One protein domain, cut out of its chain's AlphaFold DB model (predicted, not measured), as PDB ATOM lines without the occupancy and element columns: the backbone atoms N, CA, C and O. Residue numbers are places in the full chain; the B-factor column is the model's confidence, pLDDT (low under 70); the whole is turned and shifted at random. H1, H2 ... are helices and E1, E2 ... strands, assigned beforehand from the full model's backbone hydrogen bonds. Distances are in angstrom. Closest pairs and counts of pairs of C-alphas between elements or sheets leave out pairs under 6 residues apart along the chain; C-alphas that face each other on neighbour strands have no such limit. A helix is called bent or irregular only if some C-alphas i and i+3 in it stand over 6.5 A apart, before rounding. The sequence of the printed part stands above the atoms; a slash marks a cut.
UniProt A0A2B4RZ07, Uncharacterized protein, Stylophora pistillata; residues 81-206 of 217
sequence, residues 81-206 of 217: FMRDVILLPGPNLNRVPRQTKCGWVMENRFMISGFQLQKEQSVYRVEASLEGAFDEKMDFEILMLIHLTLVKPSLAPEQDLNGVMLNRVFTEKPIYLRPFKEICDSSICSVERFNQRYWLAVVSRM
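What this domain is: This is residues 81 to 206 of the 217 residues of an uncharacterized protein of Stylophora pistillata (UniProt A0A2B4RZ07). A strongly twisted sheet of five strands has H2 and H3 packed on one face, as two layers; H1 only grazes it, and H4 lies off it after a long link. The printed part has 126 residues, with named elements in the order E1 H1 E2 H2 E3 E4 H3 E5 H4; the sheet, E2 E1 E5 E3 E4, is mixed, as is the class, helices and strands. The whole is compact, with a radius of gyration of the C-alphas of 14.3 A, and spans 40 by 34 by 26 A.

How they stand to each other: E1, residues 81 to 87, is antiparallel to E2, residues 111 to 118, with N 83 and O 115 3.0 A apart, within hydrogen-bond range. E1 is parallel to E5, residues 175 to 179, with N 86 and O 175 at 2.8 A. E3, residues 140 to 146, is antiparallel to E5, with N 143 and O 176 at 2.8 A, and forms a hairpin with E4, residues 149 to 151, with N 144 and O 151 at 2.8 A. H2, residues 123 to 131, and H3, residues 163 to 169, have heights over the sheet of 5.8 A and 6.8 A; they are close but not clearly touching, the closest C-alphas being those of Val 126 and Gly 163, 6.6 A. E2, H2, E3 and E4, H3, E5 are split strand-helix-strand units, two strands running the same way with others between them, both with right-handed crossovers. H1, residues 99 to 107, only just irregular with C-alphas 100 and 103 6.8 A apart, only just touches H4, residues 197 to 206, only at their ends, with 3 pairs of C-alphas within 8 A, the closest those of Gln 99 and Tyr 198, 5.4 A. Every O i to N i+4 pair is within hydrogen-bond range in H2, H3 and H4, and 3 of 5 in H1.

Where its parts are: E1 measures 18.9 A, E2 19.0 A, E3 18.7 A and H4 14.6 A. C-alpha 81 is at (27.198, 16.437, -57.670) and C-alpha 206 at (26.983, 19.400, -41.765).

The domain as a whole: The farthest C-alphas, of Glu 120 and Arg 193, are 41.0 A apart. The printed part has no cut; E1 to H1, E4 to H3 and E5 to H4 are long links. The pLDDT is under 70 in residues 97 to 108 and 184 to 206.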
ATOM      1  N   PHE A  81      27.096  16.409 -59.124       94.88
ATOM      2  CA  PHE A  81      27.198  16.437 -57.670       94.88
ATOM      3  C   PHE A  81      28.370  15.564 -57.219       94.88
ATOM      4  O   PHE A  81      28.782  14.657 -57.933       94.88
ATOM      5  N   MET A  82      28.917  15.854 -56.041       95.00
ATOM      6  CA  MET A  82      30.034  15.099 -55.476       95.00
ATOM      7  C   MET A  82      29.585  14.308 -54.255       95.00
ATOM      8  O   MET A  82      28.837  14.829 -53.415       95.00
ATOM      9  N   ARG A  83      30.055  13.067 -54.140       94.56
ATOM     10  CA  ARG A  83      29.854  12.212 -52.967       94.56
ATOM     11  C   ARG A  83      31.115  11.433 -52.653       94.56
ATOM     12  O   ARG A  83      31.858  11.061 -53.550       94.56
ATOM     13  N   ASP A  84      31.329  11.172 -51.374       92.19
ATOM     14  CA  ASP A  84      32.340  10.204 -50.974       92.19
ATOM     15  C   ASP A  84      31.808   8.798 -51.277       92.19
ATOM     16  O   ASP A  84      30.657   8.487 -50.956       92.19
ATOM     17  N   VAL A  85      32.633   7.962 -51.901       92.81
ATOM     18  CA  VAL A  85      32.311   6.568 -52.231       92.81
ATOM     19  C   VAL A  85      33.246   5.668 -51.440       92.81
ATOM     20  O   VAL A  85      34.460   5.849 -51.477       92.81
ATOM     21  N   ILE A  86      32.682   4.721 -50.695       90.88
ATOM     22  CA  ILE A  86      33.417   3.833 -49.796       90.88
ATOM     23  C   ILE A  86      33.141   2.392 -50.211       90.88
ATOM     24  O   ILE A  86      32.007   1.925 -50.115       90.88
ATOM     25  N   LEU A  87      34.186   1.684 -50.619       90.19
ATOM     26  CA  LEU A  87      34.146   0.263 -50.922       90.19
ATOM     27  C   LEU A  87      34.372  -0.551 -49.643       90.19
ATOM     28  O   LEU A  87      35.321  -0.323 -48.891       90.19
ATOM     29  N   LEU A  88      33.469  -1.487 -49.363       87.75
ATOM     30  CA  LEU A  88      33.609  -2.424 -48.256       87.75
ATOM     31  C   LEU A  88      34.521  -3.593 -48.661       87.75
ATOM     32  O   LEU A  88      34.480  -4.024 -49.807       87.75
ATOM     33  N   PRO A  89      35.276  -4.177 -47.716       82.88
ATOM     34  CA  PRO A  89      36.229  -5.248 -48.019       82.88
ATOM     35  C   PRO A  89      35.572  -6.604 -48.336       82.88
ATOM     36  O   PRO A  89      36.246  -7.512 -48.817       82.88
ATOM     37  N   GLY A  90      34.271  -6.767 -48.064       84.88
ATOM     38  CA  GLY A  90      33.564  -8.023 -48.305       84.88
ATOM     39  C   GLY A  90      32.044  -7.953 -48.090       84.88
ATOM     40  O   GLY A  90      31.525  -6.941 -47.599       84.88
ATOM     41  N   PRO A  91      31.327  -9.049 -48.404       89.38
ATOM     42  CA  PRO A  91      29.862  -9.095 -48.432       89.38
ATOM     43  C   PRO A  91      29.222  -9.073 -47.040       89.38
ATOM     44  O   PRO A  91      28.097  -8.611 -46.866       89.38
ATOM     45  N   ASN A  92      29.940  -9.534 -46.017       85.06
ATOM     46  CA  ASN A  92      29.378  -9.725 -44.677       85.06
ATOM     47  C   ASN A  92      29.351  -8.438 -43.829       85.06
ATOM     48  O   ASN A  92      28.818  -8.421 -42.714       85.06
ATOM     49  N   LEU A  93      29.913  -7.331 -44.335       81.88
ATOM     50  CA  LEU A  93      29.966  -6.075 -43.596       81.88
ATOM     51  C   LEU A  93      28.645  -5.304 -43.682       81.88
ATOM     52  O   LEU A  93      28.303  -4.673 -44.681       81.88
ATOM     53  N   ASN A  94      27.931  -5.302 -42.557       82.44
ATOM     54  CA  ASN A  94      26.678  -4.566 -42.354       82.44
ATOM     55  C   ASN A  94      26.825  -3.320 -41.469       82.44
ATOM     56  O   ASN A  94      25.847  -2.622 -41.207       82.44
ATOM     57  N   ARG A  95      28.033  -3.029 -40.982       78.94
ATOM     58  CA  ARG A  95      28.316  -1.891 -40.102       78.94
ATOM     59  C   ARG A  95      29.466  -1.066 -40.650       78.94
ATOM     60  O   ARG A  95      30.398  -1.604 -41.239       78.94
ATOM     61  N   VAL A  96      29.402   0.239 -40.408       70.00
ATOM     62  CA  VAL A  96      30.436   1.179 -40.851       70.00
ATOM     63  C   VAL A  96      31.736   0.947 -40.073       70.00
ATOM     64  O   VAL A  96      31.690   0.874 -38.837       70.00
ATOM     65  N   PRO A  97      32.895   0.867 -40.754       60.75
ATOM     66  CA  PRO A  97      34.195   0.811 -40.092       60.75
ATOM     67  C   PRO A  97      34.394   2.048 -39.206       60.75
ATOM     68  O   PRO A  97      34.207   3.173 -39.671       60.75
ATOM     69  N   ARG A  98      34.757   1.891 -37.923       61.22
ATOM     70  CA  ARG A  98      35.007   3.074 -37.075       61.22
ATOM     71  C   ARG A  98      36.406   3.677 -37.292       61.22
ATOM     72  O   ARG A  98      37.345   3.008 -37.715       61.22
ATOM     73  N   GLN A  99      36.489   4.965 -36.951       52.59
ATOM     74  CA  GLN A  99      37.529   5.974 -37.209       52.59
ATOM     75  C   GLN A  99      38.981   5.511 -37.346       52.59
ATOM     76  O   GLN A  99      39.673   5.972 -38.247       52.59
ATOM     77  N   THR A 100      39.468   4.636 -36.470       45.69
ATOM     78  CA  THR A 100      40.880   4.223 -36.465       45.69
ATOM     79  C   THR A 100      41.276   3.430 -37.712       45.69
ATOM     80  O   THR A 100      42.456   3.374 -38.030       45.69
ATOM     81  N   LYS A 101      40.307   2.876 -38.455       54.47
ATOM     82  CA  LYS A 101      40.545   2.182 -39.732       54.47
ATOM     83  C   LYS A 101      40.260   3.033 -40.973       54.47
ATOM     84  O   LYS A 101      40.509   2.572 -42.079       54.47
ATOM     85  N   CYS A 102      39.790   4.277 -40.823       55.91
ATOM     86  CA  CYS A 102      39.578   5.167 -41.972       55.91
ATOM     87  C   CYS A 102      40.894   5.503 -42.694       55.91
ATOM     88  O   CYS A 102      40.878   5.678 -43.906       55.91
ATOM     89  N   GLY A 103      42.023   5.541 -41.971       54.44
ATOM     90  CA  GLY A 103      43.354   5.699 -42.571       54.44
ATOM     91  C   GLY A 103      43.712   4.532 -43.490       54.44
ATOM     92  O   GLY A 103      44.055   4.760 -44.640       54.44
ATOM     93  N   TRP A 104      43.498   3.294 -43.032       59.88
ATOM     94  CA  TRP A 104      43.727   2.088 -43.836       59.88
ATOM     95  C   TRP A 104      42.822   2.036 -45.076       59.88
ATOM     96  O   TRP A 104      43.282   1.693 -46.158       59.88
ATOM     97  N   VAL A 105      41.551   2.436 -44.951       64.50
ATOM     98  CA  VAL A 105      40.617   2.511 -46.092       64.50
ATOM     99  C   VAL A 105      41.097   3.526 -47.141       64.50
ATOM    100  O   VAL A 105      41.010   3.249 -48.332       64.50
ATOM    101  N   MET A 106      41.631   4.680 -46.727       61.34
ATOM    102  CA  MET A 106      42.204   5.665 -47.660       61.34
ATOM    103  C   MET A 106      43.506   5.178 -48.294       61.34
ATOM    104  O   MET A 106      43.688   5.301 -49.501       61.34
ATOM    105  N   GLU A 107      44.400   4.617 -47.484       62.75
ATOM    106  CA  GLU A 107      45.720   4.148 -47.909       62.75
ATOM    107  C   GLU A 107      45.623   2.993 -48.914       62.75
ATOM    108  O   GLU A 107      46.376   2.949 -49.883       62.75
ATOM    109  N   ASN A 108      44.626   2.120 -48.751       65.75
ATOM    110  CA  ASN A 108      44.377   0.985 -49.639       65.75
ATOM    111  C   ASN A 108      43.349   1.289 -50.744       65.75
ATOM    112  O   ASN A 108      42.802   0.368 -51.338       65.75
ATOM    113  N   ARG A 109      43.070   2.572 -51.028       75.38
ATOM    114  CA  ARG A 109      42.157   3.024 -52.102       75.38
ATOM    115  C   ARG A 109      40.719   2.488 -52.015       75.38
ATOM    116  O   ARG A 109      39.989   2.521 -52.996       75.38
ATOM    117  N   PHE A 110      40.257   2.097 -50.829       83.50
ATOM    118  CA  PHE A 110      38.868   1.692 -50.574       83.50
ATOM    119  C   PHE A 110      37.924   2.880 -50.316       83.50
ATOM    120  O   PHE A 110      36.748   2.692 -50.004       83.50
ATOM    121  N   MET A 111      38.405   4.121 -50.430       87.44
ATOM    122  CA  MET A 111      37.559   5.312 -50.406       87.44
ATOM    123  C   MET A 111      38.015   6.335 -51.436       87.44
ATOM    124  O   MET A 111      39.192   6.682 -51.507       87.44
ATOM    125  N   ILE A 112      37.042   6.889 -52.152       89.00
ATOM    126  CA  ILE A 112      37.230   7.980 -53.099       89.00
ATOM    127  C   ILE A 112      36.465   9.178 -52.565       89.00
ATOM    128  O   ILE A 112      35.233   9.174 -52.505       89.00
ATOM    129  N   SER A 113      37.207  10.196 -52.136       89.06
ATOM    130  CA  SER A 113      36.598  11.424 -51.639       89.06
ATOM    131  C   SER A 113      36.188  12.336 -52.790       89.06
ATOM    132  O   SER A 113      36.961  12.539 -53.726       89.06
ATOM    133  N   GLY A 114      34.983  12.902 -52.712       89.19
ATOM    134  CA  GLY A 114      34.499  13.869 -53.698       89.19
ATOM    135  C   GLY A 114      34.294  13.303 -55.109       89.19
ATOM    136  O   GLY A 114      34.467  14.033 -56.082       89.19
ATOM    137  N   PHE A 115      33.908  12.031 -55.239       94.31
ATOM    138  CA  PHE A 115      33.606  11.412 -56.530       94.31
ATOM    139  C   PHE A 115      32.467  12.155 -57.244       94.31
ATOM    140  O   PHE A 115      31.385  12.347 -56.676       94.31
ATOM    141  N   GLN A 116      32.711  12.594 -58.481       96.06
ATOM    142  CA  GLN A 116      31.768  13.405 -59.250       96.06
ATOM    143  C   GLN A 116      30.818  12.525 -60.072       96.06
ATOM    144  O   GLN A 116      31.229  11.811 -60.980       96.06
ATOM    145  N   LEU A 117      29.524  12.643 -59.787       95.12
ATOM    146  CA  LEU A 117      28.422  11.985 -60.487       95.12
ATOM    147  C   LEU A 117      27.580  13.021 -61.237       95.12
ATOM    148  O   LEU A 117      27.568  14.202 -60.881       95.12
ATOM    149  N   GLN A 118      26.844  12.586 -62.259       96.00
ATOM    150  CA  GLN A 118      25.923  13.446 -63.014       96.00
ATOM    151  C   GLN A 118      24.477  13.039 -62.735       96.00
ATOM    152  O   GLN A 118      24.155  11.851 -62.694       96.00
ATOM    153  N   LYS A 119      23.576  14.011 -62.569       95.00
ATOM    154  CA  LYS A 119      22.156  13.732 -62.290       95.00
ATOM    155  C   LYS A 119      21.469  13.024 -63.459       95.00
ATOM    156  O   LYS A 119      20.569  12.225 -63.236       95.00
ATOM    157  N   GLU A 120      21.936  13.255 -64.682       94.94
ATOM    158  CA  GLU A 120      21.392  12.670 -65.913       94.94
ATOM    159  C   GLU A 120      21.820  11.212 -66.149       94.94
ATOM    160  O   GLU A 120      21.359  10.593 -67.109       94.94
ATOM    161  N   GLN A 121      22.706  10.647 -65.317       94.31
ATOM    162  CA  GLN A 121      23.144   9.259 -65.474       94.31
ATOM    163  C   GLN A 121      21.989   8.281 -65.235       94.31
ATOM    164  O   GLN A 121      21.291   8.343 -64.219       94.31
ATOM    165  N   SER A 122      21.823   7.338 -66.166       94.88
ATOM    166  CA  SER A 122      20.975   6.163 -65.970       94.88
ATOM    167  C   SER A 122      21.594   5.208 -64.948       94.88
ATOM    168  O   SER A 122      22.781   5.309 -64.639       94.88
ATOM    169  N   VAL A 123      20.802   4.251 -64.464       94.19
ATOM    170  CA  VAL A 123      21.228   3.223 -63.494       94.19
ATOM    171  C   VAL A 123      22.513   2.525 -63.951       94.19
ATOM    172  O   VAL A 123      23.522   2.568 -63.259       94.19
ATOM    173  N   TYR A 124      22.529   2.021 -65.187       94.56
ATOM    174  CA  TYR A 124      23.707   1.376 -65.772       94.56
ATOM    175  C   TYR A 124      24.943   2.291 -65.816       94.56
ATOM    176  O   TYR A 124      26.067   1.861 -65.575       94.56
ATOM    177  N   ARG A 125      24.761   3.581 -66.135       95.69
ATOM    178  CA  ARG A 125      25.877   4.538 -66.197       95.69
ATOM    179  C   ARG A 125      26.415   4.875 -64.814       95.69
ATOM    180  O   ARG A 125      27.613   5.115 -64.695       95.69
ATOM    181  N   VAL A 126      25.551   4.914 -63.804       95.12
ATOM    182  CA  VAL A 126      25.943   5.059 -62.401       95.12
ATOM    183  C   VAL A 126      26.799   3.869 -61.981       95.12
ATOM    184  O   VAL A 126      27.915   4.076 -61.517       95.12
ATOM    185  N   GLU A 127      26.309   2.648 -62.194       94.19
ATOM    186  CA  GLU A 127      27.016   1.419 -61.822       94.19
ATOM    187  C   GLU A 127      28.382   1.334 -62.505       94.19
ATOM    188  O   GLU A 127      29.391   1.208 -61.821       94.19
ATOM    189  N   ALA A 128      28.439   1.555 -63.822       93.62
ATOM    190  CA  ALA A 128      29.695   1.551 -64.570       93.62
ATOM    191  C   ALA A 128      30.678   2.646 -64.109       93.62
ATOM    192  O   ALA A 128      31.890   2.449 -64.147       93.62
ATOM    193  N   SER A 129      30.173   3.809 -63.673       94.06
ATOM    194  CA  SER A 129      31.030   4.875 -63.137       94.06
ATOM    195  C   SER A 129      31.626   4.487 -61.786       94.06
ATOM    196  O   SER A 129      32.785   4.788 -61.530       94.06
ATOM    197  N   LEU A 130      30.839   3.837 -60.926       93.69
ATOM    198  CA  LEU A 130      31.282   3.375 -59.610       93.69
ATOM    199  C   LEU A 130      32.247   2.190 -59.721       93.69
ATOM    200  O   LEU A 130      33.248   2.168 -59.015       93.69
ATOM    201  N   GLU A 131      31.983   1.250 -60.628       92.31
ATOM    202  CA  GLU A 131      32.877   0.129 -60.942       92.31
ATOM    203  C   GLU A 131      34.229   0.636 -61.461       92.31
ATOM    204  O   GLU A 131      35.281   0.304 -60.920       92.31
ATOM    205  N   GLY A 132      34.204   1.544 -62.442       90.38
ATOM    206  CA  GLY A 132      35.416   2.148 -62.994       90.38
ATOM    207  C   GLY A 132      36.194   3.028 -62.011       90.38
ATOM    208  O   GLY A 132      37.323   3.401 -62.307       90.38
ATOM    209  N   ALA A 133      35.625   3.374 -60.853       89.50
ATOM    210  CA  ALA A 133      36.291   4.220 -59.870       89.50
ATOM    211  C   ALA A 133      37.377   3.473 -59.072       89.50
ATOM    212  O   ALA A 133      38.318   4.105 -58.597       89.50
ATOM    213  N   PHE A 134      37.252   2.150 -58.926       85.69
ATOM    214  CA  PHE A 134      38.147   1.323 -58.105       85.69
ATOM    215  C   PHE A 134      39.100   0.444 -58.927       85.69
ATOM    216  O   PHE A 134      39.790  -0.392 -58.352       85.69
ATOM    217  N   ASP A 135      39.149   0.633 -60.252       80.38
ATOM    218  CA  ASP A 135      39.958  -0.161 -61.193       80.38
ATOM    219  C   ASP A 135      39.727  -1.689 -61.092       80.38
ATOM    220  O   ASP A 135      40.536  -2.488 -61.567       80.38
ATOM    221  N   GLU A 136      38.605  -2.112 -60.499       75.25
ATOM    222  CA  GLU A 136      38.266  -3.509 -60.249       75.25
ATOM    223  C   GLU A 136      36.879  -3.826 -60.808       75.25
ATOM    224  O   GLU A 136      35.888  -3.156 -60.512       75.25
ATOM    225  N   LYS A 137      36.809  -4.884 -61.622       83.25
ATOM    226  CA  LYS A 137      35.547  -5.388 -62.157       83.25
ATOM    227  C   LYS A 137      34.845  -6.211 -61.080       83.25
ATOM    228  O   LYS A 137      35.184  -7.379 -60.879       83.25
ATOM    229  N   MET A 138      33.889  -5.609 -60.384       86.81
ATOM    230  CA  MET A 138      33.212  -6.235 -59.251       86.81
ATOM    231  C   MET A 138      31.704  -6.007 -59.291       86.81
ATOM    232  O   MET A 138      31.226  -4.919 -59.602       86.81
ATOM    233  N   ASP A 139      30.960  -7.036 -58.900       91.62
ATOM    234  CA  ASP A 139      29.530  -6.924 -58.646       91.62
ATOM    235  C   ASP A 139      29.310  -6.441 -57.206       91.62
ATOM    236  O   ASP A 139      29.883  -6.996 -56.257       91.62
ATOM    237  N   PHE A 140      28.470  -5.419 -57.031       94.06
ATOM    238  CA  PHE A 140      28.248  -4.789 -55.732       94.06
ATOM    239  C   PHE A 140      26.795  -4.377 -55.481       94.06
ATOM    240  O   PHE A 140      25.981  -4.207 -56.383       94.06
ATOM    241  N   GLU A 141      26.491  -4.158 -54.205       95.12
ATOM    242  CA  GLU A 141      25.261  -3.556 -53.711       95.12
ATOM    243  C   GLU A 141      25.530  -2.130 -53.211       95.12
ATOM    244  O   GLU A 141      26.455  -1.887 -52.432       95.12
ATOM    245  N   ILE A 142      24.683  -1.185 -53.628       95.50
ATOM    246  CA  ILE A 142      24.704   0.198 -53.142       95.50
ATOM    247  C   ILE A 142      23.941   0.290 -51.819       95.50
ATOM    248  O   ILE A 142      22.758  -0.049 -51.730       95.50
ATOM    249  N   LEU A 143      24.605   0.818 -50.797       95.12
ATOM    250  CA  LEU A 143      24.101   0.902 -49.433       95.12
ATOM    251  C   LEU A 143      24.222   2.314 -48.882       95.12
ATOM    252  O   LEU A 143      25.141   3.066 -49.205       95.12
ATOM    253  N   MET A 144      23.317   2.641 -47.967       92.88
ATOM    254  CA  MET A 144      23.338   3.870 -47.191       92.88
ATOM    255  C   MET A 144      23.469   3.579 -45.699       92.88
ATOM    256  O   MET A 144      22.996   2.561 -45.192       92.88
ATOM    257  N   LEU A 145      24.071   4.516 -44.972       89.69
ATOM    258  CA  LEU A 145      24.120   4.460 -43.518       89.69
ATOM    259  C   LEU A 145      22.810   4.965 -42.900       89.69
ATOM    260  O   LEU A 145      22.384   6.108 -43.120       89.69
ATOM    261  N   ILE A 146      22.231   4.126 -42.045       88.81
ATOM    262  CA  ILE A 146      21.164   4.491 -41.117       88.81
ATOM    263  C   ILE A 146      21.642   4.165 -39.703       88.81
ATOM    264  O   ILE A 146      21.882   3.009 -39.364       88.81
ATOM    265  N   HIS A 147      21.818   5.206 -38.887       83.69
ATOM    266  CA  HIS A 147      22.431   5.148 -37.556       83.69
ATOM    267  C   HIS A 147      23.833   4.517 -37.563       83.69
ATOM    268  O   HIS A 147      24.827   5.232 -37.657       83.69
ATOM    269  N   LEU A 148      23.913   3.191 -37.460       81.31
ATOM    270  CA  LEU A 148      25.154   2.411 -37.415       81.31
ATOM    271  C   LEU A 148      25.148   1.222 -38.385       81.31
ATOM    272  O   LEU A 148      26.125   0.474 -38.444       81.31
ATOM    273  N   THR A 149      24.056   1.032 -39.121       88.50
ATOM    274  CA  THR A 149      23.837  -0.104 -40.012       88.50
ATOM    275  C   THR A 149      23.799   0.354 -41.459       88.50
ATOM    276  O   THR A 149      23.206   1.385 -41.780       88.50
ATOM    277  N   LEU A 150      24.433  -0.431 -42.319       91.94
ATOM    278  CA  LEU A 150      24.373  -0.274 -43.761       91.94
ATOM    279  C   LEU A 150      23.152  -1.014 -44.278       91.94
ATOM    280  O   LEU A 150      22.994  -2.209 -44.035       91.94
ATOM    281  N   VAL A 151      22.289  -0.281 -44.964       93.44
ATOM    282  CA  VAL A 151      21.035  -0.803 -45.500       93.44
ATOM    283  C   VAL A 151      20.875  -0.378 -46.946       93.44
ATOM    284  O   VAL A 151      21.363   0.681 -47.354       93.44
ATOM    285  N   LYS A 152      20.166  -1.194 -47.721       93.75
ATOM    286  CA  LYS A 152      19.783  -0.830 -49.079       93.75
ATOM    287  C   LYS A 152      18.838   0.377 -49.027       93.75
ATOM    288  O   LYS A 152      17.930   0.392 -48.189       93.75
ATOM    289  N   PRO A 153      19.033   1.399 -49.872       93.50
ATOM    290  CA  PRO A 153      18.123   2.529 -49.910       93.50
ATOM    291  C   PRO A 153      16.718   2.069 -50.309       93.50
ATOM    292  O   PRO A 153      16.535   1.346 -51.287       93.50
ATOM    293  N   SER A 154      15.725   2.492 -49.529       92.00
ATOM    294  CA  SER A 154      14.319   2.236 -49.830       92.00
ATOM    295  C   SER A 154      13.844   3.253 -50.862       92.00
ATOM    296  O   SER A 154      13.813   4.456 -50.593       92.00
ATOM    297  N   LEU A 155      13.523   2.761 -52.053       91.62
ATOM    298  CA  LEU A 155      12.906   3.536 -53.120       91.62
ATOM    299  C   LEU A 155      11.426   3.170 -53.230       91.62
ATOM    300  O   LEU A 155      11.023   2.071 -52.838       91.62
ATOM    301  N   ALA A 156      10.613   4.092 -53.750       91.00
ATOM    302  CA  ALA A 156       9.231   3.761 -54.064       91.00
ATOM    303  C   ALA A 156       9.189   2.691 -55.173       91.00
ATOM    304  O   ALA A 156      10.134   2.596 -55.962       91.00
ATOM    305  N   PRO A 157       8.107   1.900 -55.268       89.00
ATOM    306  CA  PRO A 157       7.893   1.035 -56.423       89.00
ATOM    307  C   PRO A 157       8.066   1.836 -57.723       89.00
ATOM    308  O   PRO A 157       7.655   2.995 -57.777       89.00
ATOM    309  N   GLU A 158       8.696   1.235 -58.735       90.88
ATOM    310  CA  GLU A 158       9.004   1.859 -60.042       90.88
ATOM    311  C   GLU A 158      10.106   2.938 -60.036       90.88
ATOM    312  O   GLU A 158      10.350   3.582 -61.057       90.88
ATOM    313  N   GLN A 159      10.800   3.151 -58.913       92.06
ATOM    314  CA  GLN A 159      11.974   4.022 -58.863       92.06
ATOM    315  C   GLN A 159      13.270   3.219 -58.849       92.06
ATOM    316  O   GLN A 159      13.442   2.313 -58.037       92.06
ATOM    317  N   ASP A 160      14.227   3.662 -59.662       92.56
ATOM    318  CA  ASP A 160      15.574   3.102 -59.698       92.56
ATOM    319  C   ASP A 160      16.629   4.094 -59.193       92.56
ATOM    320  O   ASP A 160      16.450   5.316 -59.237       92.56
ATOM    321  N   LEU A 161      17.781   3.569 -58.765       93.38
ATOM    322  CA  LEU A 161      18.952   4.348 -58.341       93.38
ATOM    323  C   LEU A 161      19.687   4.988 -59.535       93.38
ATOM    324  O   LEU A 161      20.839   4.682 -59.828       93.38
ATOM    325  N   ASN A 162      19.024   5.908 -60.232       95.25
ATOM    326  CA  ASN A 162      19.656   6.780 -61.224       95.25
ATOM    327  C   ASN A 162      20.402   7.957 -60.558       95.25
ATOM    328  O   ASN A 162      20.340   8.144 -59.341       95.25
ATOM    329  N   GLY A 163      21.086   8.791 -61.349       95.19
ATOM    330  CA  GLY A 163      21.853   9.934 -60.838       95.19
ATOM    331  C   GLY A 163      21.020  10.924 -60.010       95.19
ATOM    332  O   GLY A 163      21.476  11.416 -58.974       95.19
ATOM    333  N   VAL A 164      19.768  11.183 -60.409       95.12
ATOM    334  CA  VAL A 164      18.839  12.044 -59.653       95.12
ATOM    335  C   VAL A 164      18.512  11.431 -58.288       95.12
ATOM    336  O   VAL A 164      18.543  12.134 -57.273       95.12
ATOM    337  N   MET A 165      18.204  10.131 -58.251       95.38
ATOM    338  CA  MET A 165      17.877   9.413 -57.019       95.38
ATOM    339  C   MET A 165      19.085   9.276 -56.106       95.38
ATOM    340  O   MET A 165      18.942   9.517 -54.910       95.38
ATOM    341  N   LEU A 166      20.278   9.021 -56.644       95.25
ATOM    342  CA  LEU A 166      21.509   9.041 -55.859       95.25
ATOM    343  C   LEU A 166      21.720  10.389 -55.174       95.25
ATOM    344  O   LEU A 166      21.916  10.430 -53.961       95.25
ATOM    345  N   ASN A 167      21.610  11.497 -55.912       95.06
ATOM    346  CA  ASN A 167      21.779  12.822 -55.320       95.06
ATOM    347  C   ASN A 167      20.769  13.089 -54.188       95.06
ATOM    348  O   ASN A 167      21.128  13.713 -53.192       95.06
ATOM    349  N   ARG A 168      19.524  12.610 -54.336       94.19
ATOM    350  CA  ARG A 168      18.444  12.788 -53.354       94.19
ATOM    351  C   ARG A 168      18.621  11.900 -52.119       94.19
ATOM    352  O   ARG A 168      18.561  12.397 -50.998       94.19
ATOM    353  N   VAL A 169      18.823  10.600 -52.315       94.56
ATOM    354  CA  VAL A 169      18.916   9.594 -51.241       94.56
ATOM    355  C   VAL A 169      20.189   9.776 -50.420       94.56
ATOM    356  O   VAL A 169      20.160   9.686 -49.193       94.56
ATOM    357  N   PHE A 170      21.297  10.087 -51.088       94.12
ATOM    358  CA  PHE A 170      22.602  10.278 -50.466       94.12
ATOM    359  C   PHE A 170      22.886  11.753 -50.197       94.12
ATOM    360  O   PHE A 170      24.029  12.196 -50.282       94.12
ATOM    361  N   THR A 171      21.857  12.547 -49.894       92.44
ATOM    362  CA  THR A 171      22.062  13.935 -49.467       92.44
ATOM    363  C   THR A 171      22.940  13.922 -48.226       92.44
ATOM    364  O   THR A 171      22.566  13.320 -47.222       92.44
ATOM    365  N   GLU A 172      24.131  14.521 -48.329       87.56
ATOM    366  CA  GLU A 172      25.084  14.623 -47.217       87.56
ATOM    367  C   GLU A 172      25.552  13.274 -46.640       87.56
ATOM    368  O   GLU A 172      26.071  13.195 -45.530       87.56
ATOM    369  N   LYS A 173      25.401  12.184 -47.393       90.88
ATOM    370  CA  LYS A 173      25.838  10.854 -46.964       90.88
ATOM    371  C   LYS A 173      26.801  10.255 -47.983       90.88
ATOM    372  O   LYS A 173      26.600  10.449 -49.181       90.88
ATOM    373  N   PRO A 174      27.824   9.512 -47.530       92.31
ATOM    374  CA  PRO A 174      28.652   8.731 -48.431       92.31
ATOM    375  C   PRO A 174      27.846   7.577 -49.032       92.31
ATOM    376  O   PRO A 174      26.887   7.081 -48.429       92.31
ATOM    377  N   ILE A 175      28.269   7.144 -50.212       94.75
ATOM    378  CA  ILE A 175      27.762   5.961 -50.901       94.75
ATOM    379  C   ILE A 175      28.628   4.781 -50.470       94.75
ATOM    380  O   ILE A 175      29.844   4.816 -50.651       94.75
ATOM    381  N   TYR A 176      28.023   3.740 -49.900       93.88
ATOM    382  CA  TYR A 176      28.739   2.511 -49.566       93.88
ATOM    383  C   TYR A 176      28.517   1.474 -50.659       93.88
ATOM    384  O   TYR A 176      27.375   1.227 -51.046       93.88
ATOM    385  N   LEU A 177      29.594   0.852 -51.123       93.81
ATOM    386  CA  LEU A 177      29.561  -0.252 -52.073       93.81
ATOM    387  C   LEU A 177      29.929  -1.530 -51.332       93.81
ATOM    388  O   LEU A 177      31.017  -1.633 -50.765       93.81
ATOM    389  N   ARG A 178      29.019  -2.498 -51.306       92.69
ATOM    390  CA  ARG A 178      29.279  -3.826 -50.753       92.69
ATOM    391  C   ARG A 178      29.516  -4.805 -51.893       92.69
ATOM    392  O   ARG A 178      28.563  -5.077 -52.614       92.69
ATOM    393  N   PRO A 179      30.711  -5.379 -52.033       92.38
ATOM    394  CA  PRO A 179      30.938  -6.401 -53.040       92.38
ATOM    395  C   PRO A 179      30.226  -7.704 -52.660       92.38
ATOM    396  O   PRO A 179      30.050  -8.006 -51.478       92.38
ATOM    397  N   PHE A 180      29.846  -8.506 -53.655       91.50
ATOM    398  CA  PHE A 180      29.300  -9.849 -53.410       91.50
ATOM    399  C   PHE A 180      30.375 -10.895 -53.094       91.50
ATOM    400  O   PHE A 180      30.057 -11.982 -52.614       91.50
ATOM    401  N   LYS A 181      31.645 -10.567 -53.345       87.56
ATOM    402  CA  LYS A 181      32.815 -11.403 -53.060       87.56
ATOM    403  C   LYS A 181      33.761 -10.670 -52.113       87.56
ATOM    404  O   LYS A 181      33.703  -9.449 -51.997       87.56
ATOM    405  N   GLU A 182      34.593 -11.417 -51.400       83.19
ATOM    406  CA  GLU A 182      35.653 -10.816 -50.588       83.19
ATOM    407  C   GLU A 182      36.735 -10.228 -51.498       83.19
ATOM    408  O   GLU A 182      37.188 -10.895 -52.427       83.19
ATOM    409  N   ILE A 183      37.119  -8.980 -51.225       78.19
ATOM    410  CA  ILE A 183      38.208  -8.270 -51.916       78.19
ATOM    411  C   ILE A 183      39.487  -8.315 -51.064       78.19
ATOM    412  O   ILE A 183      40.600  -8.279 -51.580       78.19
ATOM    413  N   CYS A 184      39.347  -8.414 -49.737       66.00
ATOM    414  CA  CYS A 184      40.459  -8.520 -48.795       66.00
ATOM    415  C   CYS A 184      40.191  -9.581 -47.731       66.00
ATOM    416  O   CYS A 184      39.069  -9.685 -47.232       66.00
ATOM    417  N   ASP A 185      41.246 -10.288 -47.318       54.56
ATOM    418  CA  ASP A 185      41.177 -11.271 -46.239       54.56
ATOM    419  C   ASP A 185      40.629 -10.638 -44.953       54.56
ATOM    420  O   ASP A 185      41.184  -9.688 -44.384       54.56
ATOM    421  N   SER A 186      39.537 -11.220 -44.457       50.72
ATOM    422  CA  SER A 186      38.827 -10.813 -43.240       50.72
ATOM    423  C   SER A 186      39.737 -10.668 -42.004       50.72
ATOM    424  O   SER A 186      39.422  -9.898 -41.091       50.72
ATOM    425  N   SER A 187      40.885 -11.355 -41.980       46.47
ATOM    426  CA  SER A 187      41.883 -11.317 -40.901       46.47
ATOM    427  C   SER A 187      42.544  -9.940 -40.742       46.47
ATOM    428  O   SER A 187      42.709  -9.478 -39.610       46.47
ATOM    429  N   ILE A 188      42.818  -9.234 -41.846       49.28
ATOM    430  CA  ILE A 188      43.391  -7.873 -41.855       49.28
ATOM    431  C   ILE A 188      42.338  -6.852 -41.386       49.28
ATOM    432  O   ILE A 188      42.650  -5.837 -40.759       49.28
ATOM    433  N   CYS A 189      41.057  -7.155 -41.614       45.03
ATOM    434  CA  CYS A 189      39.943  -6.275 -41.280       45.03
ATOM    435  C   CYS A 189      39.285  -6.537 -39.913       45.03
ATOM    436  O   CYS A 189      38.378  -5.779 -39.552       45.03
ATOM    437  N   SER A 190      39.766  -7.513 -39.124       39.66
ATOM    438  CA  SER A 190      39.174  -8.007 -37.861       39.66
ATOM    439  C   SER A 190      38.442  -6.933 -37.046       39.66
ATOM    440  O   SER A 190      39.022  -6.002 -36.475       39.66
ATOM    441  N   VAL A 191      37.115  -7.032 -37.092       48.16
ATOM    442  CA  VAL A 191      36.099  -6.075 -36.644       48.16
ATOM    443  C   VAL A 191      35.885  -6.224 -35.137       48.16
ATOM    444  O   VAL A 191      34.805  -6.579 -34.688       48.16
ATOM    445  N   GLU A 192      36.895  -5.931 -34.322       39.47
ATOM    446  CA  GLU A 192      36.696  -5.827 -32.876       39.47
ATOM    447  C   GLU A 192      37.269  -4.526 -32.334       39.47
ATOM    448  O   GLU A 192      38.450  -4.223 -32.450       39.47
ATOM    449  N   ARG A 193      36.374  -3.769 -31.696       37.12
ATOM    450  CA  ARG A 193      36.597  -2.490 -31.013       37.12
ATOM    451  C   ARG A 193      36.842  -1.317 -31.948       37.12
ATOM    452  O   ARG A 193      37.868  -1.095 -32.571       37.12
ATOM    453  N   PHE A 194      35.816  -0.501 -31.984       49.59
ATOM    454  CA  PHE A 194      35.626   0.563 -32.931       49.59
ATOM    455  C   PHE A 194      35.084   1.729 -32.071       49.59
ATOM    456  O   PHE A 194      34.238   1.464 -31.226       49.59
ATOM    457  N   ASN A 195      35.570   2.982 -32.174       37.09
ATOM    458  CA  ASN A 195      35.087   4.151 -31.384       37.09
ATOM    459  C   ASN A 195      34.705   5.373 -32.278       37.09
ATOM    460  O   ASN A 195      35.168   5.483 -33.404       37.09
ATOM    461  N   GLN A 196      33.779   6.230 -31.825       41.19
ATOM    462  CA  GLN A 196      32.726   6.932 -32.596       41.19
ATOM    463  C   GLN A 196      33.030   8.385 -33.062       41.19
ATOM    464  O   GLN A 196      32.118   9.077 -33.510       41.19
ATOM    465  N   ARG A 197      34.265   8.900 -32.964       40.16
ATOM    466  CA  ARG A 197      34.510  10.363 -33.034       40.16
ATOM    467  C   ARG A 197      34.613  10.983 -34.446       40.16
ATOM    468  O   ARG A 197      34.353  12.175 -34.574       40.16
ATOM    469  N   TYR A 198      34.894  10.229 -35.514       43.28
ATOM    470  CA  TYR A 198      35.044  10.807 -36.871       43.28
ATOM    471  C   TYR A 198      33.712  11.086 -37.561       43.28
ATOM    472  O   TYR A 198      33.561  12.104 -38.226       43.28
ATOM    473  N   TRP A 199      32.718  10.215 -37.364       48.56
ATOM    474  CA  TRP A 199      31.387  10.442 -37.928       48.56
ATOM    475  C   TRP A 199      30.724  11.669 -37.300       48.56
ATOM    476  O   TRP A 199      30.101  12.457 -38.000       48.56
ATOM    477  N   LEU A 200      30.948  11.905 -36.001       41.09
ATOM    478  CA  LEU A 200      30.540  13.151 -35.358       41.09
ATOM    479  C   LEU A 200      31.257  14.363 -35.956       41.09
ATOM    480  O   LEU A 200      30.618  15.394 -36.068       41.09
ATOM    481  N   ALA A 201      32.515  14.271 -36.393       47.34
ATOM    482  CA  ALA A 201      33.186  15.382 -37.071       47.34
ATOM    483  C   ALA A 201      32.589  15.671 -38.464       47.34
ATOM    484  O   ALA A 201      32.373  16.833 -38.797       47.34
ATOM    485  N   VAL A 202      32.249  14.634 -39.242       48.88
ATOM    486  CA  VAL A 202      31.569  14.785 -40.546       48.88
ATOM    487  C   VAL A 202      30.150  15.347 -40.368       48.88
ATOM    488  O   VAL A 202      29.813  16.357 -40.979       48.88
ATOM    489  N   VAL A 203      29.353  14.783 -39.453       50.44
ATOM    490  CA  VAL A 203      27.991  15.256 -39.133       50.44
ATOM    491  C   VAL A 203      27.999  16.638 -38.468       50.44
ATOM    492  O   VAL A 203      27.113  17.447 -38.723       50.44
ATOM    493  N   SER A 204      28.998  16.961 -37.641       42.88
ATOM    494  CA  SER A 204      29.113  18.301 -37.041       42.88
ATOM    495  C   SER A 204      29.476  19.350 -38.083       42.88
ATOM    496  O   SER A 204      29.010  20.476 -37.983       42.88
ATOM    497  N   ARG A 205      30.239  18.989 -39.122       43.00
ATOM    498  CA  ARG A 205      30.507  19.883 -40.257       43.00
ATOM    499  C   ARG A 205      29.247  20.178 -41.079       43.00
ATOM    500  O   ARG A 205      29.163  21.252 -41.656       43.00
ATOM    501  N   MET A 206      28.283  19.256 -41.089       41.19
ATOM    502  CA  MET A 206      26.983  19.400 -41.765       41.19
ATOM    503  C   MET A 206      25.961  20.197 -40.942       41.19
ATOM    504  O   MET A 206      25.170  20.939 -41.505       41.19
TER     505      MET A 206